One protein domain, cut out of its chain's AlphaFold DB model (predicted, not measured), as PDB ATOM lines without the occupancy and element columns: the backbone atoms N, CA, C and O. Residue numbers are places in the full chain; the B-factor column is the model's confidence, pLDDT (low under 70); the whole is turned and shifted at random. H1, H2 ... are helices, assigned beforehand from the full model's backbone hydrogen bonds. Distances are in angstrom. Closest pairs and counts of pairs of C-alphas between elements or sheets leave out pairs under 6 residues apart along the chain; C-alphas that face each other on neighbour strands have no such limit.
ATOM      1  N   SER A  54     -42.828 -35.134 -39.821       91.56
ATOM      2  CA  SER A  54     -42.517 -36.568 -39.855       91.56
ATOM      3  C   SER A  54     -41.122 -36.863 -39.304       91.56
ATOM      4  O   SER A  54     -40.951 -37.849 -38.590       91.56
ATOM      5  N   LEU A  55     -40.140 -35.994 -39.576       92.44
ATOM      6  CA  LEU A  55     -38.804 -36.093 -38.978       92.44
ATOM      7  C   LEU A  55     -38.847 -35.899 -37.458       92.44
ATOM      8  O   LEU A  55     -38.232 -36.675 -36.729       92.44
ATOM      9  N   HIS A  56     -39.603 -34.906 -36.984       93.56
ATOM     10  CA  HIS A  56     -39.772 -34.653 -35.554       93.56
ATOM     11  C   HIS A  56     -40.370 -35.875 -34.853       93.56
ATOM     12  O   HIS A  56     -39.822 -36.339 -33.860       93.56
ATOM     13  N   ALA A  57     -41.447 -36.446 -35.394       92.44
ATOM     14  CA  ALA A  57     -42.092 -37.622 -34.817       92.44
ATOM     15  C   ALA A  57     -41.166 -38.849 -34.761       92.44
ATOM     16  O   ALA A  57     -41.129 -39.544 -33.749       92.44
ATOM     17  N   ALA A  58     -40.383 -39.097 -35.817       93.38
ATOM     18  CA  ALA A  58     -39.423 -40.198 -35.837       93.38
ATOM     19  C   ALA A  58     -38.347 -40.030 -34.755       93.38
ATOM     20  O   ALA A  58     -38.075 -40.961 -33.999       93.38
ATOM     21  N   LEU A  59     -37.769 -38.834 -34.634       94.12
ATOM     22  CA  LEU A  59     -36.765 -38.544 -33.610       94.12
ATOM     23  C   LEU A  59     -37.359 -38.539 -32.198       94.12
ATOM     24  O   LEU A  59     -36.685 -38.968 -31.267       94.12
ATOM     25  N   ALA A  60     -38.615 -38.123 -32.032       93.50
ATOM     26  CA  ALA A  60     -39.325 -38.180 -30.760       93.50
ATOM     27  C   ALA A  60     -39.516 -39.625 -30.274       93.50
ATOM     28  O   ALA A  60     -39.296 -39.905 -29.096       93.50
ATOM     29  N   LEU A  61     -39.847 -40.561 -31.175       92.81
ATOM     30  CA  LEU A  61     -39.895 -41.992 -30.847       92.81
ATOM     31  C   LEU A  61     -38.524 -42.508 -30.389       92.81
ATOM     32  O   LEU A  61     -38.434 -43.223 -29.390       92.81
ATOM     33  N   VAL A  62     -37.449 -42.111 -31.078       93.81
ATOM     34  CA  VAL A  62     -36.081 -42.478 -30.681       93.81
ATOM     35  C   VAL A  62     -35.742 -41.880 -29.313       93.81
ATOM     36  O   VAL A  62     -35.289 -42.616 -28.439       93.81
ATOM     37  N   ALA A  63     -36.034 -40.598 -29.082       93.88
ATOM     38  CA  ALA A  63     -35.792 -39.908 -27.815       93.88
ATOM     39  C   ALA A  63     -36.536 -40.564 -26.640       93.88
ATOM     40  O   ALA A  63     -35.965 -40.720 -25.561       93.88
ATOM     41  N   ALA A  64     -37.778 -41.006 -26.858       92.31
ATOM     42  CA  ALA A  64     -38.573 -41.726 -25.864       92.31
ATOM     43  C   ALA A  64     -37.983 -43.090 -25.479       92.31
ATOM     44  O   ALA A  64     -38.137 -43.521 -24.338       92.31
ATOM     45  N   SER A  65     -37.288 -43.748 -26.408       90.38
ATOM     46  CA  SER A  65     -36.651 -45.055 -26.184       90.38
ATOM     47  C   SER A  65     -35.186 -44.983 -25.731       90.38
ATOM     48  O   SER A  65     -34.657 -45.941 -25.165       90.38
ATOM     49  N   ALA A  66     -34.509 -43.862 -25.983       92.75
ATOM     50  CA  ALA A  66     -33.116 -43.653 -25.612       92.75
ATOM     51  C   ALA A  66     -32.960 -43.415 -24.100       92.75
ATOM     52  O   ALA A  66     -33.919 -43.135 -23.383       92.75
ATOM     53  N   LYS A  67     -31.722 -43.506 -23.600       92.19
ATOM     54  CA  LYS A  67     -31.365 -43.189 -22.207       92.19
ATOM     55  C   LYS A  67     -30.058 -42.405 -22.167       92.19
ATOM     56  O   LYS A  67     -29.255 -42.495 -23.096       92.19
ATOM     57  N   GLY A  68     -29.833 -41.682 -21.072       94.31
ATOM     58  CA  GLY A  68     -28.593 -40.939 -20.842       94.31
ATOM     59  C   GLY A  68     -28.389 -39.818 -21.862       94.31
ATOM     60  O   GLY A  68     -29.344 -39.142 -22.243       94.31
ATOM     61  N   GLU A  69     -27.148 -39.644 -22.309       95.56
ATOM     62  CA  GLU A  69     -26.757 -38.501 -23.142       95.56
ATOM     63  C   GLU A  69     -27.487 -38.462 -24.487       95.56
ATOM     64  O   GLU A  69     -27.997 -37.422 -24.881       95.56
ATOM     65  N   THR A  70     -27.670 -39.612 -25.144       96.00
ATOM     66  CA  THR A  70     -28.403 -39.671 -26.420       96.00
ATOM     67  C   THR A  70     -29.844 -39.177 -26.283       96.00
ATOM     68  O   THR A  70     -30.348 -38.485 -27.162       96.00
ATOM     69  N   GLN A  71     -30.525 -39.515 -25.183       95.25
ATOM     70  CA  GLN A  71     -31.875 -39.000 -24.940       95.25
ATOM     71  C   GLN A  71     -31.849 -37.487 -24.729       95.25
ATOM     72  O   GLN A  71     -32.687 -36.782 -25.286       95.25
ATOM     73  N   ARG A  72     -30.887 -36.994 -23.947       94.50
ATOM     74  CA  ARG A  72     -30.732 -35.568 -23.669       94.50
ATOM     75  C   ARG A  72     -30.503 -34.763 -24.946       94.50
ATOM     76  O   ARG A  72     -31.248 -33.821 -25.181       94.50
ATOM     77  N   GLU A  73     -29.550 -35.162 -25.783       94.81
ATOM     78  CA  GLU A  73     -29.233 -34.473 -27.041       94.81
ATOM     79  C   GLU A  73     -30.447 -34.402 -27.975       94.81
ATOM     80  O   GLU A  73     -30.735 -33.359 -28.565       94.81
ATOM     81  N   LEU A  74     -31.199 -35.503 -28.087       95.19
ATOM     82  CA  LEU A  74     -32.410 -35.537 -28.902       95.19
ATOM     83  C   LEU A  74     -33.508 -34.636 -28.330       95.19
ATOM     84  O   LEU A  74     -34.177 -33.941 -29.092       95.19
ATOM     85  N   LEU A  75     -33.692 -34.608 -27.010       94.06
ATOM     86  CA  LEU A  75     -34.649 -33.707 -26.368       94.06
ATOM     87  C   LEU A  75     -34.228 -32.241 -26.525       94.06
ATOM     88  O   LEU A  75     -35.054 -31.420 -26.912       94.06
ATOM     89  N   ASP A  76     -32.954 -31.907 -26.322       93.19
ATOM     90  CA  ASP A  76     -32.424 -30.557 -26.545       93.19
ATOM     91  C   ASP A  76     -32.661 -30.102 -27.994       93.19
ATOM     92  O   ASP A  76     -33.051 -28.959 -28.243       93.19
ATOM     93  N   PHE A  77     -32.484 -31.009 -28.957       93.19
ATOM     94  CA  PHE A  77     -32.743 -30.743 -30.369       93.19
ATOM     95  C   PHE A  77     -34.237 -30.553 -30.692       93.19
ATOM     96  O   PHE A  77     -34.584 -29.690 -31.505       93.19
ATOM     97  N   LEU A  78     -35.118 -31.358 -30.086       91.75
ATOM     98  CA  LEU A  78     -36.552 -31.393 -30.396       91.75
ATOM     99  C   LEU A  78     -37.367 -30.340 -29.649       91.75
ATOM    100  O   LEU A  78     -38.212 -29.713 -30.273       91.75
ATOM    101  N   VAL A  79     -37.119 -30.153 -28.350       89.50
ATOM    102  CA  VAL A  79     -37.902 -29.289 -27.442       89.50
ATOM    103  C   VAL A  79     -37.094 -28.132 -26.846       89.50
ATOM    104  O   VAL A  79     -37.631 -27.329 -26.083       89.50
ATOM    105  N   GLY A  80     -35.817 -28.017 -27.207       88.19
ATOM    106  CA  GLY A  80     -34.940 -26.940 -26.766       88.19
ATOM    107  C   GLY A  80     -34.252 -27.206 -25.416       88.19
ATOM    108  O   GLY A  80     -34.778 -27.923 -24.562       88.19
ATOM    109  N   PRO A  81     -33.088 -26.574 -25.175       82.06
ATOM    110  CA  PRO A  81     -32.225 -26.870 -24.025       82.06
ATOM    111  C   PRO A  81     -32.788 -26.431 -22.666       82.06
ATOM    112  O   PRO A  81     -32.349 -26.911 -21.628       82.06
ATOM    113  N   ALA A  82     -33.758 -25.514 -22.649       77.81
ATOM    114  CA  ALA A  82     -34.411 -25.063 -21.418       77.81
ATOM    115  C   ALA A  82     -35.556 -25.990 -20.963       77.81
ATOM    116  O   ALA A  82     -36.101 -25.797 -19.880       77.81
ATOM    117  N   GLY A  83     -35.945 -26.966 -21.793       69.12
ATOM    118  CA  GLY A  83     -37.129 -27.799 -21.585       69.12
ATOM    119  C   GLY A  83     -36.914 -29.282 -21.875       69.12
ATOM    120  O   GLY A  83     -37.899 -30.004 -21.999       69.12
ATOM    121  N   SER A  84     -35.673 -29.757 -21.986       82.75
ATOM    122  CA  SER A  84     -35.333 -31.128 -22.381       82.75
ATOM    123  C   SER A  84     -35.802 -32.189 -21.387       82.75
ATOM    124  O   SER A  84     -35.096 -32.639 -20.489       82.75
ATOM    125  N   SER A  85     -37.045 -32.621 -21.575       91.19
ATOM    126  CA  SER A  85     -37.681 -33.686 -20.811       91.19
ATOM    127  C   SER A  85     -38.700 -34.420 -21.677       91.19
ATOM    128  O   SER A  85     -39.271 -33.856 -22.612       91.19
ATOM    129  N   LEU A  86     -38.992 -35.671 -21.321       91.69
ATOM    130  CA  LEU A  86     -40.070 -36.427 -21.962       91.69
ATOM    131  C   LEU A  86     -41.444 -35.776 -21.762       91.69
ATOM    132  O   LEU A  86     -42.282 -35.823 -22.656       91.69
ATOM    133  N   ALA A  87     -41.668 -35.127 -20.616       92.56
ATOM    134  CA  ALA A  87     -42.906 -34.398 -20.354       92.56
ATOM    135  C   ALA A  87     -43.083 -33.212 -21.316       92.56
ATOM    136  O   ALA A  87     -44.167 -33.025 -21.869       92.56
ATOM    137  N   ALA A  88     -42.014 -32.451 -21.567       90.00
ATOM    138  CA  ALA A  88     -42.034 -31.379 -22.556       90.00
ATOM    139  C   ALA A  88     -42.244 -31.916 -23.975       90.00
ATOM    140  O   ALA A  88     -43.023 -31.336 -24.725       90.00
ATOM    141  N   LEU A  89     -41.627 -33.053 -24.318       90.19
ATOM    142  CA  LEU A  89     -41.839 -33.718 -25.606       90.19
ATOM    143  C   LEU A  89     -43.297 -34.152 -25.803       90.19
ATOM    144  O   LEU A  89     -43.854 -33.952 -26.875       90.19
ATOM    145  N   HIS A  90     -43.953 -34.691 -24.772       89.38
ATOM    146  CA  HIS A  90     -45.381 -35.025 -24.840       89.38
ATOM    147  C   HIS A  90     -46.273 -33.790 -25.036       89.38
ATOM    148  O   HIS A  90     -47.301 -33.873 -25.708       89.38
ATOM    149  N   GLY A  91     -45.892 -32.652 -24.452       88.31
ATOM    150  CA  GLY A  91     -46.579 -31.372 -24.632       88.31
ATOM    151  C   GLY A  91     -46.228 -30.644 -25.933       88.31
ATOM    152  O   GLY A  91     -46.824 -29.598 -26.207       88.31
ATOM    153  N   ASP A  92     -45.283 -31.164 -26.722       90.06
ATOM    154  CA  ASP A  92     -44.736 -30.463 -27.876       90.06
ATOM    155  C   ASP A  92     -45.811 -30.227 -28.959       90.06
ATOM    156  O   ASP A  92     -46.576 -31.142 -29.304       90.06
ATOM    157  N   PRO A  93     -45.901 -29.009 -29.527       89.44
ATOM    158  CA  PRO A  93     -46.871 -28.693 -30.571       89.44
ATOM    159  C   PRO A  93     -46.800 -29.611 -31.797       89.44
ATOM    160  O   PRO A  93     -47.839 -29.893 -32.391       89.44
ATOM    161  N   ALA A  94     -45.615 -30.099 -32.177       89.75
ATOM    162  CA  ALA A  94     -45.455 -31.020 -33.295       89.75
ATOM    163  C   ALA A  94     -46.081 -32.388 -32.981       89.75
ATOM    164  O   ALA A  94     -46.798 -32.940 -33.814       89.75
ATOM    165  N   ILE A  95     -45.910 -32.905 -31.760       89.88
ATOM    166  CA  ILE A  95     -46.561 -34.152 -31.329       89.88
ATOM    167  C   ILE A  95     -48.084 -33.997 -31.283       89.88
ATOM    168  O   ILE A  95     -48.814 -34.867 -31.767       89.88
ATOM    169  N   ARG A  96     -48.586 -32.855 -30.798       90.56
ATOM    170  CA  ARG A  96     -50.023 -32.540 -30.857       90.56
ATOM    171  C   ARG A  96     -50.533 -32.485 -32.296       90.56
ATOM    172  O   ARG A  96     -51.586 -33.051 -32.584       90.56
ATOM    173  N   LEU A  97     -49.783 -31.853 -33.201       90.00
ATOM    174  CA  LEU A  97     -50.135 -31.745 -34.615       90.00
ATOM    175  C   LEU A  97     -50.232 -33.119 -35.288       90.00
ATOM    176  O   LEU A  97     -51.201 -33.357 -36.001       90.00
ATOM    177  N   VAL A  98     -49.308 -34.045 -35.003       88.88
ATOM    178  CA  VAL A  98     -49.401 -35.442 -35.472       88.88
ATOM    179  C   VAL A  98     -50.719 -36.088 -35.036       88.88
ATOM    180  O   VAL A  98     -51.371 -36.755 -35.838       88.88
ATOM    181  N   GLY A  99     -51.145 -35.861 -33.789       88.62
ATOM    182  CA  GLY A  99     -52.435 -36.338 -33.292       88.62
ATOM    183  C   GLY A  99     -53.627 -35.779 -34.075       88.62
ATOM    184  O   GLY A  99     -54.549 -36.526 -34.399       88.62
ATOM    185  N   MET A 100     -53.587 -34.490 -34.432       89.94
ATOM    186  CA  MET A 100     -54.652 -33.831 -35.197       89.94
ATOM    187  C   MET A 100     -54.758 -34.323 -36.645       89.94
ATOM    188  O   MET A 100     -55.859 -34.326 -37.188       89.94
ATOM    189  N   LEU A 101     -53.657 -34.778 -37.263       88.50
ATOM    190  CA  LEU A 101     -53.679 -35.293 -38.640       88.50
ATOM    191  C   LEU A 101     -54.680 -36.440 -38.816       88.50
ATOM    192  O   LEU A 101     -55.303 -36.556 -39.862       88.50
ATOM    193  N   ARG A 102     -54.907 -37.253 -37.778       81.44
ATOM    194  CA  ARG A 102     -55.878 -38.362 -37.831       81.44
ATOM    195  C   ARG A 102     -57.313 -37.898 -38.115       81.44
ATOM    196  O   ARG A 102     -58.123 -38.719 -38.528       81.44
ATOM    197  N   GLY A 103     -57.628 -36.626 -37.861       81.19
ATOM    198  CA  GLY A 103     -58.944 -36.035 -38.101       81.19
ATOM    199  C   GLY A 103     -59.078 -35.277 -39.424       81.19
ATOM    200  O   GLY A 103     -60.153 -34.746 -39.687       81.19
ATOM    201  N   LEU A 104     -58.022 -35.188 -40.240       87.44
ATOM    202  CA  LEU A 104     -58.055 -34.456 -41.507       87.44
ATOM    203  C   LEU A 104     -58.324 -35.402 -42.681       87.44
ATOM    204  O   LEU A 104     -57.621 -36.400 -42.865       87.44
ATOM    205  N   GLU A 105     -59.305 -35.051 -43.513       85.94
ATOM    206  CA  GLU A 105     -59.586 -35.770 -44.756       85.94
ATOM    207  C   GLU A 105     -58.359 -35.780 -45.679       85.94
ATOM    208  O   GLU A 105     -57.612 -34.807 -45.763       85.94
ATOM    209  N   GLN A 106     -58.148 -36.900 -46.376       86.19
ATOM    210  CA  GLN A 106     -57.049 -37.095 -47.335       86.19
ATOM    211  C   GLN A 106     -55.628 -36.987 -46.754       86.19
ATOM    212  O   GLN A 106     -54.661 -36.900 -47.510       86.19
ATOM    213  N   THR A 107     -55.464 -37.053 -45.430       84.38
ATOM    214  CA  THR A 107     -54.136 -37.143 -44.813       84.38
ATOM    215  C   THR A 107     -53.905 -38.518 -44.198       84.38
ATOM    216  O   THR A 107     -54.800 -39.137 -43.627       84.38
ATOM    217  N   SER A 108     -52.679 -39.014 -44.331       83.88
ATOM    218  CA  SER A 108     -52.219 -40.217 -43.650       83.88
ATOM    219  C   SER A 108     -50.852 -39.941 -43.050       83.88
ATOM    220  O   SER A 108     -50.005 -39.292 -43.667       83.88
ATOM    221  N   PHE A 109     -50.645 -40.427 -41.833       86.88
ATOM    222  CA  PHE A 109     -49.384 -40.321 -41.125       86.88
ATOM    223  C   PHE A 109     -48.952 -41.713 -40.671       86.88
ATOM    224  O   PHE A 109     -49.676 -42.389 -39.942       86.88
ATOM    225  N   ALA A 110     -47.754 -42.122 -41.081       87.31
ATOM    226  CA  ALA A 110     -47.136 -43.370 -40.664       87.31
ATOM    227  C   ALA A 110     -45.711 -43.098 -40.178       87.31
ATOM    228  O   ALA A 110     -44.919 -42.447 -40.858       87.31
ATOM    229  N   CYS A 111     -45.388 -43.612 -38.995       86.62
ATOM    230  CA  CYS A 111     -44.054 -43.575 -38.416       86.62
ATOM    231  C   CYS A 111     -43.836 -44.879 -37.647       86.62
ATOM    232  O   CYS A 111     -44.731 -45.330 -36.932       86.62
ATOM    233  N   GLY A 112     -42.677 -45.505 -37.824       85.38
ATOM    234  CA  GLY A 112     -42.375 -46.801 -37.234       85.38
ATOM    235  C   GLY A 112     -40.880 -46.987 -37.038       85.38
ATOM    236  O   GLY A 112     -40.066 -46.340 -37.698       85.38
ATOM    237  N   VAL A 113     -40.533 -47.880 -36.116       84.75
ATOM    238  CA  VAL A 113     -39.159 -48.300 -35.843       84.75
ATOM    239  C   VAL A 113     -39.084 -49.801 -36.086       84.75
ATOM    240  O   VAL A 113     -39.884 -50.562 -35.544       84.75
ATOM    241  N   TRP A 114     -38.118 -50.228 -36.893       88.75
ATOM    242  CA  TRP A 114     -37.845 -51.638 -37.150       88.75
ATOM    243  C   TRP A 114     -36.532 -52.021 -36.485       88.75
ATOM    244  O   TRP A 114     -35.519 -51.341 -36.643       88.75
ATOM    245  N   VAL A 115     -36.549 -53.125 -35.743       87.88
ATOM    246  CA  VAL A 115     -35.364 -53.687 -35.091       87.88
ATOM    247  C   VAL A 115     -35.023 -55.041 -35.692       87.88
ATOM    248  O   VAL A 115     -35.891 -55.746 -36.209       87.88
TER     249      VAL A 115
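AT A GLANCE: This is residues 54 to 115 of the 122 residues of the protein "SERPIN domain-containing protein" of Aegilops tauschii subsp. strangulata (UniProt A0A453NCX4). Four helices make a flat model in which H1 lies near the middle and folds back through a tight turn into H2, the two forming a helical hairpin with the turn at Gly 68 at one end of the length; the short H3 packs on H2, and H4 packs at an angle on residues 56 to 57 of H1. Beyond H4 the backbone sticks out as a free loop at residues 102 to 107, then folds back as a long tail on the other side of H1 from H4. The 62 printed residues hold four named helices, in the order H1, H2, H3, H4, and no named strand: the class is all helix. The whole is only just compact, close to loose, with a radius of gyration of the C-alphas of 12.4 A, and spans 39 by 29 by 15 A.

HOW THE PARTS SIT: Start with H1, residues 54 to 65, and H2, residues 69 to 79: they touch as a helical hairpin, opposite ways at a steep tilt of 37 degrees, only just past shallow. Their closest C-alphas, of Ala 63 and Gln 71, are 4.9 A apart. Go on to H3, residues 86 to 90, which touches H2; the closest C-alphas, of Val 79 and Leu 89, are 6.2 A apart. H3 is close to H1 but not clearly touching, the closest C-alphas being those of Ala 64 and Leu 86, 6.7 A apart. H4, residues 93 to 101, touches H1 at its residues 56 to 57 alone; the closest C-alphas, of Ala 57 and Ile 95, are 6.6 A apart. These two run opposite ways at a steep tilt of 66 degrees. H2 and H4 are apart. In H1, H2, H3 and H4 every O i to N i+4 pair is within hydrogen-bond range.

IN THESE COORDINATES: Find C-alpha 54 at (-42.517, -36.568, -39.855); from there H1 runs 17.1 A to C-alpha 65. H2 covers 15.1 A, H3 6.2 A and H4 12.5 A, ending at C-alpha 101 at (-53.679, -35.293, -38.640).

THE WHOLE: The C-alphas of Gly 68 and Glu 105, 39.5 A apart, are the two farthest apart. The printed part has no cut and no long link between helices; residues 102 to 115 form a stretch with no named element. Look at residue 83 for the one pLDDT under 70; the mean of the printed part is 89.6.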